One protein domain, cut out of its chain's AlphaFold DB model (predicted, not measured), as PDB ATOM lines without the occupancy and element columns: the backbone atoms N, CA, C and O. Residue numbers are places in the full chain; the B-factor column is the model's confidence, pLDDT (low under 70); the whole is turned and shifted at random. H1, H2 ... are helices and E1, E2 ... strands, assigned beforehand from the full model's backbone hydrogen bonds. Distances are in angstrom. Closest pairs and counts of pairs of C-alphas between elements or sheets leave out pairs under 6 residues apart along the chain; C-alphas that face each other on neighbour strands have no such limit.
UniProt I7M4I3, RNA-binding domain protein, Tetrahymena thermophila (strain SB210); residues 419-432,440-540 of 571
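This is residues 419 to 432 and 440 to 540 of the 571 residues of the protein "RNA-binding domain protein" of Tetrahymena thermophila (strain SB210) (UniProt I7M4I3). A twisted four-stranded antiparallel sheet has the helices H3 and H4 over one face and no named helix over the other; the short helix H2 lies beyond one end of the strands, and residues 426 to 432, partly in H1, stick out far from the sheet. The printed part has 115 residues, with H1, E1, H2, H3, E2, E3, H4 and E4 along the chain, and the sheet's order is E2, E3, E1, E4. The class is mixed, helices and strands. The whole is compact, with a radius of gyration of the C-alphas of 15.2 A, yet elongated in outline, spanning 54 by 33 by 23 A.

Find C-alpha 419 at (16.910, -67.256, -6.523); from there H1 runs to residue 429, 15.3 A. After the cut, E1 takes residues 445 to 449, 13.4 A, and H2 residues 454 to 459. Look next for C-alpha 463 at (35.327, -97.154, 0.841), where H3, the longest helix, begins; it reaches residue 478, 22.0 A on. E2 is residues 482 to 487, 13.9 A, and E3 residues 496 to 500, 12.9 A. H4 holds residues 503 to 513, 15.3 A, and E4 residues 524 to 527, ending at C-alpha 527 at (21.047, -76.530, -3.933).

Begin with the sheet, twisted, its C-alphas up to 4.1 A off their best plane. E2 and E3 form a hairpin, with N 486 and O 497 2.8 A apart, within hydrogen-bond range. In the same range are N 446 and O 498, 2.8 A, between E3 and E1, and N 447 and O 526, 2.8 A, between E1 and E4. H3 and H4 are on the same face, making two layers, a sheet with helices on one face. H3 is over E2 and E3 at a height over the sheet of 9.7 A; its closest C-alpha to E2 is Glu 476, 6.4 A from that of Ile 482. H4 is over E1 at 7.9 A and along the strands, at 2 degrees to E1 on the local plane. H3 and H4 are close but not clearly touching, the closest C-alphas, Ile 475 and Cys 509, being 7.4 A apart. H2 and H3 touch only at the corner, and only just, with 3 pairs of C-alphas within 8 A; the closest are Ile 457 and Phe 463, 6.0 A. H1 is not on the sheet. E1, H2 H3, E2 and E3, H4, E4 are split strand-helix-strand units, two strands running the same way with another between them, each with a right-handed crossover. In H1, H2, H3 and H4 every O i to N i+4 pair is within hydrogen-bond range.

The C-alphas farthest apart, Leu 431 and Glu 459, stand 54.0 A from each other. Residues 433 to 439 are not printed, and C-alphas 432 and 440 are 15.2 A apart across this cut. Of the links printed whole, none is long. Look in the B-factor column for pLDDT under 70 at residues 419 to 432, 440 to 442, 529 to 532 and 535 to 540; the mean of the printed part is 80.5.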
ATOM      1  N   GLN A 419      17.941 -68.243  -6.857       61.06
ATOM      2  CA  GLN A 419      16.910 -67.256  -6.523       61.06
ATOM      3  C   GLN A 419      15.975 -66.998  -7.710       61.06
ATOM      4  O   GLN A 419      14.756 -66.934  -7.551       61.06
ATOM      5  N   LEU A 420      16.528 -66.926  -8.924       63.88
ATOM      6  CA  LEU A 420      15.741 -66.766 -10.145       63.88
ATOM      7  C   LEU A 420      14.830 -67.977 -10.412       63.88
ATOM      8  O   LEU A 420      13.679 -67.804 -10.818       63.88
ATOM      9  N   ALA A 421      15.324 -69.197 -10.188       61.12
ATOM     10  CA  ALA A 421      14.537 -70.420 -10.343       61.12
ATOM     11  C   ALA A 421      13.408 -70.509  -9.303       61.12
ATOM     12  O   ALA A 421      12.261 -70.772  -9.666       61.12
ATOM     13  N   GLN A 422      13.702 -70.212  -8.034       64.38
ATOM     14  CA  GLN A 422      12.709 -70.169  -6.957       64.38
ATOM     15  C   GLN A 422      11.621 -69.120  -7.222       64.38
ATOM     16  O   GLN A 422      10.437 -69.406  -7.053       64.38
ATOM     17  N   MET A 423      12.000 -67.935  -7.709       64.06
ATOM     18  CA  MET A 423      11.047 -66.882  -8.068       64.06
ATOM     19  C   MET A 423      10.098 -67.331  -9.185       64.06
ATOM     20  O   MET A 423       8.890 -67.128  -9.082       64.06
ATOM     21  N   LYS A 424      10.623 -67.966 -10.241       65.00
ATOM     22  CA  LYS A 424       9.801 -68.485 -11.346       65.00
ATOM     23  C   LYS A 424       8.864 -69.604 -10.891       65.00
ATOM     24  O   LYS A 424       7.723 -69.651 -11.342       65.00
ATOM     25  N   ALA A 425       9.322 -70.480  -9.998       65.00
ATOM     26  CA  ALA A 425       8.483 -71.523  -9.415       65.00
ATOM     27  C   ALA A 425       7.341 -70.918  -8.579       65.00
ATOM     28  O   ALA A 425       6.177 -71.242  -8.806       65.00
ATOM     29  N   ALA A 426       7.646 -69.960  -7.698       65.81
ATOM     30  CA  ALA A 426       6.641 -69.251  -6.904       65.81
ATOM     31  C   ALA A 426       5.641 -68.472  -7.779       65.81
ATOM     32  O   ALA A 426       4.450 -68.424  -7.476       65.81
ATOM     33  N   GLN A 427       6.109 -67.891  -8.889       65.25
ATOM     34  CA  GLN A 427       5.261 -67.209  -9.866       65.25
ATOM     35  C   GLN A 427       4.246 -68.166 -10.505       65.25
ATOM     36  O   GLN A 427       3.087 -67.793 -10.656       65.25
ATOM     37  N   ARG A 428       4.663 -69.389 -10.865       65.44
ATOM     38  CA  ARG A 428       3.771 -70.416 -11.429       65.44
ATOM     39  C   ARG A 428       2.765 -70.927 -10.406       65.44
ATOM     40  O   ARG A 428       1.583 -70.988 -10.717       65.44
ATOM     41  N   GLN A 429       3.218 -71.195  -9.182       66.25
ATOM     42  CA  GLN A 429       2.345 -71.626  -8.088       66.25
ATOM     43  C   GLN A 429       1.244 -70.594  -7.805       66.25
ATOM     44  O   GLN A 429       0.080 -70.947  -7.652       66.25
ATOM     45  N   ALA A 430       1.589 -69.304  -7.804       65.62
ATOM     46  CA  ALA A 430       0.622 -68.232  -7.581       65.62
ATOM     47  C   ALA A 430      -0.450 -68.121  -8.683       65.62
ATOM     48  O   ALA A 430      -1.488 -67.508  -8.450       65.62
ATOM     49  N   LEU A 431      -0.215 -68.686  -9.872       65.62
ATOM     50  CA  LEU A 431      -1.160 -68.666 -10.991       65.62
ATOM     51  C   LEU A 431      -2.145 -69.849 -10.977       65.62
ATOM     52  O   LEU A 431      -3.020 -69.886 -11.834       65.62
ATOM     53  N   GLY A 432      -2.021 -70.797 -10.038       56.47
ATOM     54  CA  GLY A 432      -2.965 -71.913  -9.886       56.47
ATOM     55  C   GLY A 432      -2.906 -72.989 -10.981       56.47
ATOM     56  O   GLY A 432      -3.808 -73.814 -11.056       56.47
ATOM     57  N   ASP A 440       8.499 -81.158 -14.220       53.09
ATOM     58  CA  ASP A 440       9.141 -80.628 -13.030       53.09
ATOM     59  C   ASP A 440      10.389 -79.814 -13.421       53.09
ATOM     60  O   ASP A 440      11.380 -80.341 -13.936       53.09
ATOM     61  N   THR A 441      10.299 -78.502 -13.217       50.44
ATOM     62  CA  THR A 441      11.267 -77.476 -13.648       50.44
ATOM     63  C   THR A 441      11.965 -76.805 -12.463       50.44
ATOM     64  O   THR A 441      12.692 -75.829 -12.654       50.44
ATOM     65  N   GLY A 442      11.750 -77.306 -11.242       60.94
ATOM     66  CA  GLY A 442      12.440 -76.824 -10.049       60.94
ATOM     67  C   GLY A 442      13.909 -77.259  -9.990       60.94
ATOM     68  O   GLY A 442      14.418 -77.968 -10.861       60.94
ATOM     69  N   LEU A 443      14.613 -76.822  -8.945       72.06
ATOM     70  CA  LEU A 443      16.004 -77.208  -8.702       72.06
ATOM     71  C   LEU A 443      16.054 -78.675  -8.262       72.06
ATOM     72  O   LEU A 443      15.506 -79.031  -7.225       72.06
ATOM     73  N   LYS A 444      16.706 -79.522  -9.063       81.44
ATOM     74  CA  LYS A 444      16.793 -80.973  -8.816       81.44
ATOM     75  C   LYS A 444      18.160 -81.441  -8.338       81.44
ATOM     76  O   LYS A 444      18.325 -82.626  -8.068       81.44
ATOM     77  N   ILE A 445      19.152 -80.553  -8.336       83.88
ATOM     78  CA  ILE A 445      20.539 -80.891  -8.017       83.88
ATOM     79  C   ILE A 445      20.861 -80.332  -6.638       83.88
ATOM     80  O   ILE A 445      20.716 -79.129  -6.407       83.88
ATOM     81  N   VAL A 446      21.292 -81.221  -5.757       89.44
ATOM     82  CA  VAL A 446      21.678 -80.950  -4.376       89.44
ATOM     83  C   VAL A 446      23.142 -81.343  -4.208       89.44
ATOM     84  O   VAL A 446      23.580 -82.354  -4.761       89.44
ATOM     85  N   ILE A 447      23.884 -80.522  -3.478       91.00
ATOM     86  CA  ILE A 447      25.276 -80.748  -3.109       91.00
ATOM     87  C   ILE A 447      25.315 -81.064  -1.617       91.00
ATOM     88  O   ILE A 447      24.753 -80.307  -0.827       91.00
ATOM     89  N   LEU A 448      25.962 -82.173  -1.260       91.94
ATOM     90  CA  LEU A 448      26.317 -82.528   0.111       91.94
ATOM     91  C   LEU A 448      27.824 -82.345   0.281       91.94
ATOM     92  O   LEU A 448      28.589 -82.861  -0.537       91.94
ATOM     93  N   LYS A 449      28.241 -81.635   1.326       92.12
ATOM     94  CA  LYS A 449      29.644 -81.519   1.742       92.12
ATOM     95  C   LYS A 449      29.892 -82.266   3.051       92.12
ATOM     96  O   LYS A 449      28.947 -82.599   3.764       92.12
ATOM     97  N   ASN A 450      31.170 -82.472   3.358       90.75
ATOM     98  CA  ASN A 450      31.686 -83.133   4.555       90.75
ATOM     99  C   ASN A 450      31.259 -84.599   4.688       90.75
ATOM    100  O   ASN A 450      31.175 -85.116   5.799       90.75
ATOM    101  N   VAL A 451      30.994 -85.278   3.566       89.38
ATOM    102  CA  VAL A 451      30.550 -86.679   3.597       89.38
ATOM    103  C   VAL A 451      31.719 -87.638   3.853       89.38
ATOM    104  O   VAL A 451      31.541 -88.673   4.482       89.38
ATOM    105  N   PHE A 452      32.914 -87.304   3.372       89.88
ATOM    106  CA  PHE A 452      34.131 -88.098   3.552       89.88
ATOM    107  C   PHE A 452      35.372 -87.198   3.575       89.88
ATOM    108  O   PHE A 452      35.295 -86.003   3.294       89.88
ATOM    109  N   THR A 453      36.530 -87.759   3.909       86.62
ATOM    110  CA  THR A 453      37.829 -87.103   3.768       86.62
ATOM    111  C   THR A 453      38.714 -87.888   2.812       86.62
ATOM    112  O   THR A 453      38.516 -89.079   2.589       86.62
ATOM    113  N   LEU A 454      39.739 -87.227   2.275       85.19
ATOM    114  CA  LEU A 454      40.734 -87.887   1.425       85.19
ATOM    115  C   LEU A 454      41.465 -89.028   2.154       85.19
ATOM    116  O   LEU A 454      41.878 -89.987   1.515       85.19
ATOM    117  N   LYS A 455      41.573 -88.960   3.489       84.75
ATOM    118  CA  LYS A 455      42.183 -90.020   4.305       84.75
ATOM    119  C   LYS A 455      41.342 -91.290   4.316       84.75
ATOM    120  O   LYS A 455      41.900 -92.368   4.171       84.75
ATOM    121  N   ASP A 456      40.021 -91.150   4.406       84.44
ATOM    122  CA  ASP A 456      39.088 -92.284   4.416       84.44
ATOM    123  C   ASP A 456      39.221 -93.110   3.116       84.44
ATOM    124  O   ASP A 456      39.143 -94.334   3.130       84.44
ATOM    125  N   ILE A 457      39.516 -92.438   1.993       83.94
ATOM    126  CA  ILE A 457      39.771 -93.069   0.686       83.94
ATOM    127  C   ILE A 457      41.164 -93.720   0.622       83.94
ATOM    128  O   ILE A 457      41.331 -94.770   0.003       83.94
ATOM    129  N   GLU A 458      42.183 -93.096   1.222       83.56
ATOM    130  CA  GLU A 458      43.543 -93.655   1.276       83.56
ATOM    131  C   GLU A 458      43.622 -94.914   2.152       83.56
ATOM    132  O   GLU A 458      44.416 -95.814   1.863       83.56
ATOM    133  N   GLU A 459      42.821 -94.972   3.217       87.06
ATOM    134  CA  GLU A 459      42.789 -96.088   4.163       87.06
ATOM    135  C   GLU A 459      42.123 -97.338   3.577       87.06
ATOM    136  O   GLU A 459      42.644 -98.443   3.767       87.06
ATOM    137  N   ASP A 460      41.022 -97.180   2.834       84.06
ATOM    138  CA  ASP A 460      40.327 -98.291   2.184       84.06
ATOM    139  C   ASP A 460      39.953 -97.984   0.716       84.06
ATOM    140  O   ASP A 460      39.059 -97.179   0.444       84.06
ATOM    141  N   PRO A 461      40.558 -98.693  -0.258       78.12
ATOM    142  CA  PRO A 461      40.217 -98.570  -1.675       78.12
ATOM    143  C   PRO A 461      38.750 -98.879  -2.016       78.12
ATOM    144  O   PRO A 461      38.264 -98.420  -3.050       78.12
ATOM    145  N   ASN A 462      38.049 -99.669  -1.193       85.06
ATOM    146  CA  ASN A 462      36.640-100.014  -1.403       85.06
ATOM    147  C   ASN A 462      35.663 -99.027  -0.745       85.06
ATOM    148  O   ASN A 462      34.469 -99.078  -1.051       85.06
ATOM    149  N   PHE A 463      36.151 -98.103   0.088       87.62
ATOM    150  CA  PHE A 463      35.327 -97.154   0.841       87.62
ATOM    151  C   PHE A 463      34.347 -96.378  -0.048       87.62
ATOM    152  O   PHE A 463      33.185 -96.198   0.302       87.62
ATOM    153  N   LEU A 464      34.787 -95.949  -1.234       85.50
ATOM    154  CA  LEU A 464      33.960 -95.169  -2.159       85.50
ATOM    155  C   LEU A 464      32.735 -95.936  -2.668       85.50
ATOM    156  O   LEU A 464      31.679 -95.330  -2.858       85.50
ATOM    157  N   GLU A 465      32.865 -97.242  -2.903       86.94
ATOM    158  CA  GLU A 465      31.751 -98.065  -3.380       86.94
ATOM    159  C   GLU A 465      30.756 -98.324  -2.241       86.94
ATOM    160  O   GLU A 465      29.545 -98.201  -2.438       86.94
ATOM    161  N   GLU A 466      31.256 -98.574  -1.027       88.38
ATOM    162  CA  GLU A 466      30.426 -98.723   0.173       88.38
ATOM    163  C   GLU A 466      29.667 -97.428   0.494       88.38
ATOM    164  O   GLU A 466      28.441 -97.444   0.641       88.38
ATOM    165  N   LEU A 467      30.366 -96.289   0.480       89.44
ATOM    166  CA  LEU A 467      29.783 -94.966   0.687       89.44
ATOM    167  C   LEU A 467      28.715 -94.655  -0.365       89.44
ATOM    168  O   LEU A 467      27.652 -94.110  -0.060       89.44
ATOM    169  N   ARG A 468      28.979 -95.006  -1.628       89.75
ATOM    170  CA  ARG A 468      28.027 -94.819  -2.724       89.75
ATOM    171  C   ARG A 468      26.739 -95.594  -2.470       89.75
ATOM    172  O   ARG A 468      25.657 -95.040  -2.681       89.75
ATOM    173  N   GLU A 469      26.842 -96.850  -2.048       89.25
ATOM    174  CA  GLU A 469      25.682 -97.683  -1.744       89.25
ATOM    175  C   GLU A 469      24.906 -97.193  -0.519       89.25
ATOM    176  O   GLU A 469      23.673 -97.163  -0.558       89.25
ATOM    177  N   GLU A 470      25.602 -96.824   0.557       90.31
ATOM    178  CA  GLU A 470      24.985 -96.351   1.796       90.31
ATOM    179  C   GLU A 470      24.220 -95.047   1.562       90.31
ATOM    180  O   GLU A 470      23.015 -94.975   1.826       90.31
ATOM    181  N   MET A 471      24.876 -94.059   0.947       89.62
ATOM    182  CA  MET A 471      24.267 -92.766   0.644       89.62
ATOM    183  C   MET A 471      23.103 -92.902  -0.342       89.62
ATOM    184  O   MET A 471      22.076 -92.243  -0.181       89.62
ATOM    185  N   ALA A 472      23.220 -93.767  -1.356       88.50
ATOM    186  CA  ALA A 472      22.121 -94.007  -2.288       88.50
ATOM    187  C   ALA A 472      20.901 -94.615  -1.579       88.50
ATOM    188  O   ALA A 472      19.794 -94.096  -1.734       88.50
ATOM    189  N   LYS A 473      21.096 -95.666  -0.767       89.38
ATOM    190  CA  LYS A 473      20.011 -96.326  -0.017       89.38
ATOM    191  C   LYS A 473      19.339 -95.358   0.953       89.38
ATOM    192  O   LYS A 473      18.110 -95.303   1.020       89.38
ATOM    193  N   GLU A 474      20.129 -94.575   1.683       89.00
ATOM    194  CA  GLU A 474      19.609 -93.621   2.654       89.00
ATOM    195  C   GLU A 474      18.804 -92.495   1.993       89.00
ATOM    196  O   GLU A 474      17.684 -92.198   2.428       89.00
ATOM    197  N   ILE A 475      19.331 -91.895   0.923       90.31
ATOM    198  CA  ILE A 475      18.669 -90.787   0.224       90.31
ATOM    199  C   ILE A 475      17.403 -91.273  -0.491       90.31
ATOM    200  O   ILE A 475      16.366 -90.607  -0.413       90.31
ATOM    201  N   GLU A 476      17.446 -92.437  -1.143       89.62
ATOM    202  CA  GLU A 476      16.264 -93.009  -1.794       89.62
ATOM    203  C   GLU A 476      15.160 -93.348  -0.788       89.62
ATOM    204  O   GLU A 476      13.989 -93.076  -1.056       89.62
ATOM    205  N   SER A 477      15.517 -93.877   0.389       88.19
ATOM    206  CA  SER A 477      14.543 -94.216   1.433       88.19
ATOM    207  C   SER A 477      13.980 -92.993   2.161       88.19
ATOM    208  O   SER A 477      12.836 -93.024   2.619       88.19
ATOM    209  N   THR A 478      14.777 -91.938   2.336       84.00
ATOM    210  CA  THR A 478      14.432 -90.815   3.225       84.00
ATOM    211  C   THR A 478      13.867 -89.612   2.472       84.00
ATOM    212  O   THR A 478      13.022 -88.884   3.013       84.00
ATOM    213  N   CYS A 479      14.325 -89.396   1.237       86.31
ATOM    214  CA  CYS A 479      14.052 -88.192   0.456       86.31
ATOM    215  C   CYS A 479      13.224 -88.498  -0.794       86.31
ATOM    216  O   CYS A 479      12.220 -87.831  -1.019       86.31
ATOM    217  N   GLY A 480      13.627 -89.500  -1.583       85.75
ATOM    218  CA  GLY A 480      12.922 -89.898  -2.802       85.75
ATOM    219  C   GLY A 480      13.845 -90.392  -3.922       85.75
ATOM    220  O   GLY A 480      15.066 -90.423  -3.762       85.75
ATOM    221  N   PRO A 481      13.282 -90.782  -5.080       84.38
ATOM    222  CA  PRO A 481      14.033 -91.435  -6.145       84.38
ATOM    223  C   PRO A 481      15.061 -90.501  -6.800       84.38
ATOM    224  O   PRO A 481      14.733 -89.447  -7.365       84.38
ATOM    225  N   ILE A 482      16.317 -90.943  -6.811       89.12
ATOM    226  CA  ILE A 482      17.420 -90.221  -7.447       89.12
ATOM    227  C   ILE A 482      17.559 -90.603  -8.930       89.12
ATOM    228  O   ILE A 482      17.199 -91.690  -9.376       89.12
ATOM    229  N   GLN A 483      18.040 -89.659  -9.737       82.81
ATOM    230  CA  GLN A 483      18.405 -89.861 -11.141       82.81
ATOM    231  C   GLN A 483      19.904 -90.133 -11.291       82.81
ATOM    232  O   GLN A 483      20.306 -90.896 -12.167       82.81
ATOM    233  N   ARG A 484      20.740 -89.464 -10.489       84.75
ATOM    234  CA  ARG A 484      22.198 -89.612 -10.539       84.75
ATOM    235  C   ARG A 484      22.821 -89.222  -9.205       84.75
ATOM    236  O   ARG A 484      22.481 -88.169  -8.679       84.75
ATOM    237  N   LEU A 485      23.781 -90.014  -8.741       90.38
ATOM    238  CA  LEU A 485      24.672 -89.690  -7.628       90.38
ATOM    239  C   LEU A 485      26.112 -89.688  -8.142       90.38
ATOM    240  O   LEU A 485      26.535 -90.618  -8.842       90.38
ATOM    241  N   LYS A 486      26.847 -88.617  -7.846       88.62
ATOM    242  CA  LYS A 486      28.242 -88.441  -8.235       88.62
ATOM    243  C   LYS A 486      29.072 -88.020  -7.025       88.62
ATOM    244  O   LYS A 486      28.762 -87.015  -6.403       88.62
ATOM    245  N   ILE A 487      30.136 -88.764  -6.756       90.00
ATOM    246  CA  ILE A 487      31.110 -88.483  -5.699       90.00
ATOM    247  C   ILE A 487      32.309 -87.772  -6.341       90.00
ATOM    248  O   ILE A 487      32.681 -88.103  -7.472       90.00
ATOM    249  N   PHE A 488      32.865 -86.760  -5.676       87.81
ATOM    250  CA  PHE A 488      34.065 -86.055  -6.128       87.81
ATOM    251  C   PHE A 488      35.272 -86.473  -5.285       87.81
ATOM    252  O   PHE A 488      35.611 -85.816  -4.311       87.81
ATOM    253  N   GLU A 489      35.909 -87.570  -5.687       85.88
ATOM    254  CA  GLU A 489      36.957 -88.292  -4.944       85.88
ATOM    255  C   GLU A 489      38.177 -87.427  -4.584       85.88
ATOM    256  O   GLU A 489      38.762 -87.594  -3.524       85.88
ATOM    257  N   GLU A 490      38.540 -86.471  -5.443       81.25
ATOM    258  CA  GLU A 490      39.704 -85.588  -5.256       81.25
ATOM    259  C   GLU A 490      39.377 -84.286  -4.500       81.25
ATOM    260  O   GLU A 490      40.237 -83.410  -4.364       81.25
ATOM    261  N   ASN A 491      38.126 -84.113  -4.056       82.50
ATOM    262  CA  ASN A 491      37.688 -82.887  -3.404       82.50
ATOM    263  C   ASN A 491      37.922 -82.970  -1.882       82.50
ATOM    264  O   ASN A 491      37.346 -83.845  -1.230       82.50
ATOM    265  N   PRO A 492      38.711 -82.054  -1.287       80.50
ATOM    266  CA  PRO A 492      39.033 -82.094   0.141       80.50
ATOM    267  C   PRO A 492      37.823 -81.851   1.055       80.50
ATOM    268  O   PRO A 492      37.861 -82.246   2.217       80.50
ATOM    269  N   GLU A 493      36.748 -81.239   0.547       83.12
ATOM    270  CA  GLU A 493      35.500 -81.014   1.290       83.12
ATOM    271  C   GLU A 493      34.556 -82.234   1.264       83.12
ATOM    272  O   GLU A 493      33.426 -82.138   1.740       83.12
ATOM    273  N   GLY A 494      34.957 -83.371   0.677       87.62
ATOM    274  CA  GLY A 494      34.156 -84.599   0.709       87.62
ATOM    275  C   GLY A 494      32.800 -84.461   0.018       87.62
ATOM    276  O   GLY A 494      31.758 -84.726   0.622       87.62
ATOM    277  N   VAL A 495      32.801 -83.967  -1.224       90.50
ATOM    278  CA  VAL A 495      31.582 -83.493  -1.895       90.50
ATOM    279  C   VAL A 495      30.870 -84.597  -2.677       90.50
ATOM    280  O   VAL A 495      31.481 -85.335  -3.456       90.50
ATOM    281  N   ILE A 496      29.541 -84.635  -2.554       91.25
ATOM    282  CA  ILE A 496      28.645 -85.479  -3.350       91.25
ATOM    283  C   ILE A 496      27.579 -84.618  -4.036       91.25
ATOM    284  O   ILE A 496      26.902 -83.804  -3.414       91.25
ATOM    285  N   GLU A 497      27.389 -84.824  -5.337       90.50
ATOM    286  CA  GLU A 497      26.301 -84.243  -6.125       90.50
ATOM    287  C   GLU A 497      25.199 -85.281  -6.347       90.50
ATOM    288  O   GLU A 497      25.414 -86.325  -6.975       90.50
ATOM    289  N   ILE A 498      23.988 -84.961  -5.891       90.94
ATOM    290  CA  ILE A 498      22.790 -85.771  -6.107       90.94
ATOM    291  C   ILE A 498      21.816 -85.021  -7.010       90.94
ATOM    292  O   ILE A 498      21.413 -83.892  -6.742       90.94
ATOM    293  N   LYS A 499      21.393 -85.677  -8.090       86.56
ATOM    294  CA  LYS A 499      20.324 -85.219  -8.977       86.56
ATOM    295  C   LYS A 499      19.078 -86.058  -8.736       86.56
ATOM    296  O   LYS A 499      19.096 -87.254  -9.018       86.56
ATOM    297  N   PHE A 500      17.999 -85.433  -8.291       87.06
ATOM    298  CA  PHE A 500      16.701 -86.068  -8.072       87.06
ATOM    299  C   PHE A 500      15.868 -86.147  -9.354       87.06
ATOM    300  O   PHE A 500      16.071 -85.373 -10.298       87.06
ATOM    301  N   LYS A 501      14.908 -87.080  -9.390       79.88
ATOM    302  CA  LYS A 501      13.883 -87.093 -10.444       79.88
ATOM    303  C   LYS A 501      12.946 -85.889 -10.310       79.88
ATOM    304  O   LYS A 501      12.661 -85.247 -11.327       79.88
ATOM    305  N   ASN A 502      12.577 -85.553  -9.069       79.06
ATOM    306  CA  ASN A 502      11.677 -84.451  -8.746       79.06
ATOM    307  C   ASN A 502      12.368 -83.356  -7.907       79.06
ATOM    308  O   ASN A 502      13.199 -83.641  -7.047       79.06
ATOM    309  N   SER A 503      11.997 -82.092  -8.108       80.69
ATOM    310  CA  SER A 503      12.499 -80.950  -7.336       80.69
ATOM    311  C   SER A 503      11.924 -80.886  -5.920       80.69
ATOM    312  O   SER A 503      12.569 -80.354  -5.017       80.69
ATOM    313  N   ALA A 504      10.742 -81.472  -5.704       81.50
ATOM    314  CA  ALA A 504      10.161 -81.642  -4.377       81.50
ATOM    315  C   ALA A 504      11.065 -82.516  -3.490       81.50
ATOM    316  O   ALA A 504      11.425 -82.100  -2.390       81.50
ATOM    317  N   ASP A 505      11.520 -83.658  -4.013       87.50
ATOM    318  CA  ASP A 505      12.404 -84.594  -3.306       87.50
ATOM    319  C   ASP A 505      13.757 -83.940  -2.974       87.50
ATOM    320  O   ASP A 505      14.275 -84.086  -1.867       87.50
ATOM    321  N   ALA A 506      14.292 -83.129  -3.894       85.69
ATOM    322  CA  ALA A 506      15.509 -82.348  -3.667       85.69
ATOM    323  C   ALA A 506      15.361 -81.348  -2.504       85.69
ATOM    324  O   ALA A 506      16.272 -81.190  -1.691       85.69
ATOM    325  N   LYS A 507      14.198 -80.696  -2.385       85.19
ATOM    326  CA  LYS A 507      13.900 -79.782  -1.275       85.19
ATOM    327  C   LYS A 507      13.761 -80.525   0.055       85.19
ATOM    328  O   LYS A 507      14.259 -80.040   1.068       85.19
ATOM    329  N   VAL A 508      13.112 -81.692   0.048       88.06
ATOM    330  CA  VAL A 508      13.000 -82.566   1.230       88.06
ATOM    331  C   VAL A 508      14.380 -83.046   1.677       88.06
ATOM    332  O   VAL A 508      14.645 -83.083   2.876       88.06
ATOM    333  N   CYS A 509      15.270 -83.356   0.731       89.75
ATOM    334  CA  CYS A 509      16.640 -83.762   1.026       89.75
ATOM    335  C   CYS A 509      17.392 -82.699   1.825       89.75
ATOM    336  O   CYS A 509      17.907 -83.004   2.894       89.75
ATOM    337  N   ILE A 510      17.375 -81.443   1.372       88.62
ATOM    338  CA  ILE A 510      18.013 -80.335   2.100       88.62
ATOM    339  C   ILE A 510      17.424 -80.199   3.504       88.62
ATOM    340  O   ILE A 510      18.159 -80.160   4.477       88.62
ATOM    341  N   GLN A 511      16.097 -80.230   3.635       87.44
ATOM    342  CA  GLN A 511      15.442 -80.088   4.940       87.44
ATOM    343  C   GLN A 511      15.788 -81.190   5.950       87.44
ATOM    344  O   GLN A 511      15.656 -80.957   7.149       87.44
ATOM    345  N   LYS A 512      16.149 -82.392   5.487       88.38
ATOM    346  CA  LYS A 512      16.428 -83.547   6.354       88.38
ATOM    347  C   LYS A 512      17.915 -83.838   6.546       88.38
ATOM    348  O   LYS A 512      18.274 -84.404   7.572       88.38
ATOM    349  N   MET A 513      18.738 -83.537   5.544       86.88
ATOM    350  CA  MET A 513      20.156 -83.903   5.519       86.88
ATOM    351  C   MET A 513      21.071 -82.745   5.911       86.88
ATOM    352  O   MET A 513      22.185 -83.005   6.348       86.88
ATOM    353  N   ASP A 514      20.622 -81.494   5.776       90.50
ATOM    354  CA  ASP A 514      21.384 -80.332   6.241       90.50
ATOM    355  C   ASP A 514      21.479 -80.338   7.775       90.50
ATOM    356  O   ASP A 514      20.462 -80.466   8.465       90.50
ATOM    357  N   GLY A 515      22.698 -80.255   8.310       87.56
ATOM    358  CA  GLY A 515      22.975 -80.308   9.749       87.56
ATOM    359  C   GLY A 515      22.902 -81.708  10.373       87.56
ATOM    360  O   GLY A 515      22.894 -81.853  11.599       87.56
ATOM    361  N   ARG A 516      22.810 -82.772   9.560       88.25
ATOM    362  CA  ARG A 516      22.821 -84.155  10.058       88.25
ATOM    363  C   ARG A 516      24.252 -84.646  10.268       88.25
ATOM    364  O   ARG A 516      25.138 -84.304   9.500       88.25
ATOM    365  N   TYR A 517      24.460 -85.504  11.265       85.50
ATOM    366  CA  TYR A 517      25.754 -86.143  11.488       85.50
ATOM    367  C   TYR A 517      25.909 -87.417  10.649       85.50
ATOM    368  O   TYR A 517      25.043 -88.295  10.699       85.50
ATOM    369  N   PHE A 518      27.021 -87.520   9.926       84.50
ATOM    370  CA  PHE A 518      27.483 -88.705   9.212       84.50
ATOM    371  C   PHE A 518      28.967 -88.899   9.520       84.50
ATOM    372  O   PHE A 518      29.756 -87.977   9.338       84.50
ATOM    373  N   ASP A 519      29.324 -90.070  10.049       80.19
ATOM    374  CA  ASP A 519      30.701 -90.401  10.432       80.19
ATOM    375  C   ASP A 519      31.383 -89.303  11.281       80.19
ATOM    376  O   ASP A 519      32.387 -88.703  10.903       80.19
ATOM    377  N   GLU A 520      30.729 -88.956  12.398       85.62
ATOM    378  CA  GLU A 520      31.119 -87.900  13.355       85.62
ATOM    379  C   GLU A 520      31.212 -86.466  12.790       85.62
ATOM    380  O   GLU A 520      31.561 -85.535  13.518       85.62
ATOM    381  N   ARG A 521      30.830 -86.251  11.529       84.44
ATOM    382  CA  ARG A 521      30.869 -84.950  10.848       84.44
ATOM    383  C   ARG A 521      29.473 -84.421  10.582       84.44
ATOM    384  O   ARG A 521      28.560 -85.185  10.291       84.44
ATOM    385  N   GLU A 522      29.309 -83.108  10.658       90.56
ATOM    386  CA  GLU A 522      28.065 -82.442  10.277       90.56
ATOM    387  C   GLU A 522      28.032 -82.214   8.759       90.56
ATOM    388  O   GLU A 522      28.949 -81.624   8.178       90.56
ATOM    389  N   LEU A 523      26.972 -82.707   8.122       91.38
ATOM    390  CA  LEU A 523      26.719 -82.562   6.698       91.38
ATOM    391  C   LEU A 523      26.181 -81.165   6.390       91.38
ATOM    392  O   LEU A 523      25.217 -80.714   7.009       91.38
ATOM    393  N   GLU A 524      26.729 -80.532   5.357       89.62
ATOM    394  CA  GLU A 524      26.130 -79.337   4.755       89.62
ATOM    395  C   GLU A 524      25.411 -79.731   3.471       89.62
ATOM    396  O   GLU A 524      26.000 -80.371   2.594       89.62
ATOM    397  N   CYS A 525      24.146 -79.341   3.334       90.06
ATOM    398  CA  CYS A 525      23.313 -79.740   2.208       90.06
ATOM    399  C   CYS A 525      22.596 -78.531   1.604       90.06
ATOM    400  O   CYS A 525      21.777 -77.878   2.245       90.06
ATOM    401  N   PHE A 526      22.863 -78.230   0.334       86.56
ATOM    402  CA  PHE A 526      22.275 -77.068  -0.339       86.56
ATOM    403  C   PHE A 526      22.071 -77.297  -1.842       86.56
ATOM    404  O   PHE A 526      22.582 -78.242  -2.440       86.56
ATOM    405  N   PHE A 527      21.276 -76.439  -2.488       84.31
ATOM    406  CA  PHE A 527      21.047 -76.530  -3.933       84.31
ATOM    407  C   PHE A 527      22.292 -76.140  -4.729       84.31
ATOM    408  O   PHE A 527      22.975 -75.178  -4.392       84.31
ATOM    409  N   TRP A 528      22.536 -76.814  -5.853       79.12
ATOM    410  CA  TRP A 528      23.617 -76.412  -6.751       79.12
ATOM    411  C   TRP A 528      23.331 -75.060  -7.423       79.12
ATOM    412  O   TRP A 528      22.283 -74.861  -8.044       79.12
ATOM    413  N   ASP A 529      24.298 -74.149  -7.348       66.31
ATOM    414  CA  ASP A 529      24.209 -72.772  -7.853       66.31
ATOM    415  C   ASP A 529      24.441 -72.642  -9.370       66.31
ATOM    416  O   ASP A 529      24.227 -71.586  -9.979       66.31
ATOM    417  N   GLY A 530      24.864 -73.729 -10.021       61.03
ATOM    418  CA  GLY A 530      25.134 -73.758 -11.452       61.03
ATOM    419  C   GLY A 530      26.382 -72.976 -11.866       61.03
ATOM    420  O   GLY A 530      26.460 -72.567 -13.036       61.03
ATOM    421  N   LYS A 531      27.300 -72.695 -10.931       58.38
ATOM    422  CA  LYS A 531      28.560 -71.973 -11.169       58.38
ATOM    423  C   LYS A 531      29.765 -72.670 -10.541       58.38
ATOM    424  O   LYS A 531      30.815 -72.670 -11.182       58.38
ATOM    425  N   VAL A 532      29.628 -73.249  -9.347       67.69
ATOM    426  CA  VAL A 532      30.733 -73.941  -8.668       67.69
ATOM    427  C   VAL A 532      31.033 -75.267  -9.368       67.69
ATOM    428  O   VAL A 532      30.132 -76.083  -9.586       67.69
ATOM    429  N   ASP A 533      32.302 -75.460  -9.736       71.50
ATOM    430  CA  ASP A 533      32.817 -76.702 -10.312       71.50
ATOM    431  C   ASP A 533      33.501 -77.537  -9.225       71.50
ATOM    432  O   ASP A 533      34.610 -77.231  -8.792       71.50
ATOM    433  N   TYR A 534      32.826 -78.600  -8.795       76.06
ATOM    434  CA  TYR A 534      33.298 -79.497  -7.740       76.06
ATOM    435  C   TYR A 534      34.276 -80.569  -8.232       76.06
ATOM    436  O   TYR A 534      34.765 -81.355  -7.425       76.06
ATOM    437  N   LYS A 535      34.613 -80.598  -9.533       68.12
ATOM    438  CA  LYS A 535      35.648 -81.496 -10.083       68.12
ATOM    439  C   LYS A 535      37.085 -81.064  -9.760       68.12
ATOM    440  O   LYS A 535      38.013 -81.705 -10.239       68.12
ATOM    441  N   ARG A 536      37.276 -79.952  -9.050       62.97
ATOM    442  CA  ARG A 536      38.595 -79.354  -8.822       62.97
ATOM    443  C   ARG A 536      39.348 -80.097  -7.724       62.97
ATOM    444  O   ARG A 536      38.788 -80.348  -6.662       62.97
ATOM    445  N   SER A 537      40.616 -80.392  -7.989       59.06
ATOM    446  CA  SER A 537      41.541 -80.953  -7.006       59.06
ATOM    447  C   SER A 537      42.091 -79.863  -6.083       59.06
ATOM    448  O   SER A 537      42.100 -78.678  -6.430       59.06
ATOM    449  N   GLN A 538      42.606 -80.263  -4.919       55.44
ATOM    450  CA  GLN A 538      43.193 -79.364  -3.914       55.44
ATOM    451  C   GLN A 538      44.246 -78.401  -4.503       55.44
ATOM    452  O   GLN A 538      44.265 -77.218  -4.180       55.44
ATOM    453  N   LYS A 539      45.044 -78.872  -5.470       55.34
ATOM    454  CA  LYS A 539      46.073 -78.076  -6.156       55.34
ATOM    455  C   LYS A 539      45.500 -76.941  -7.016       55.34
ATOM    456  O   LYS A 539      46.098 -75.879  -7.116       55.34
ATOM    457  N   GLN A 540      44.334 -77.149  -7.631       55.66
ATOM    458  CA  GLN A 540      43.651 -76.110  -8.412       55.66
ATOM    459  C   GLN A 540      42.919 -75.097  -7.526       55.66
ATOM    460  O   GLN A 540      42.727 -73.960  -7.947       55.66
TER     461      GLN A 540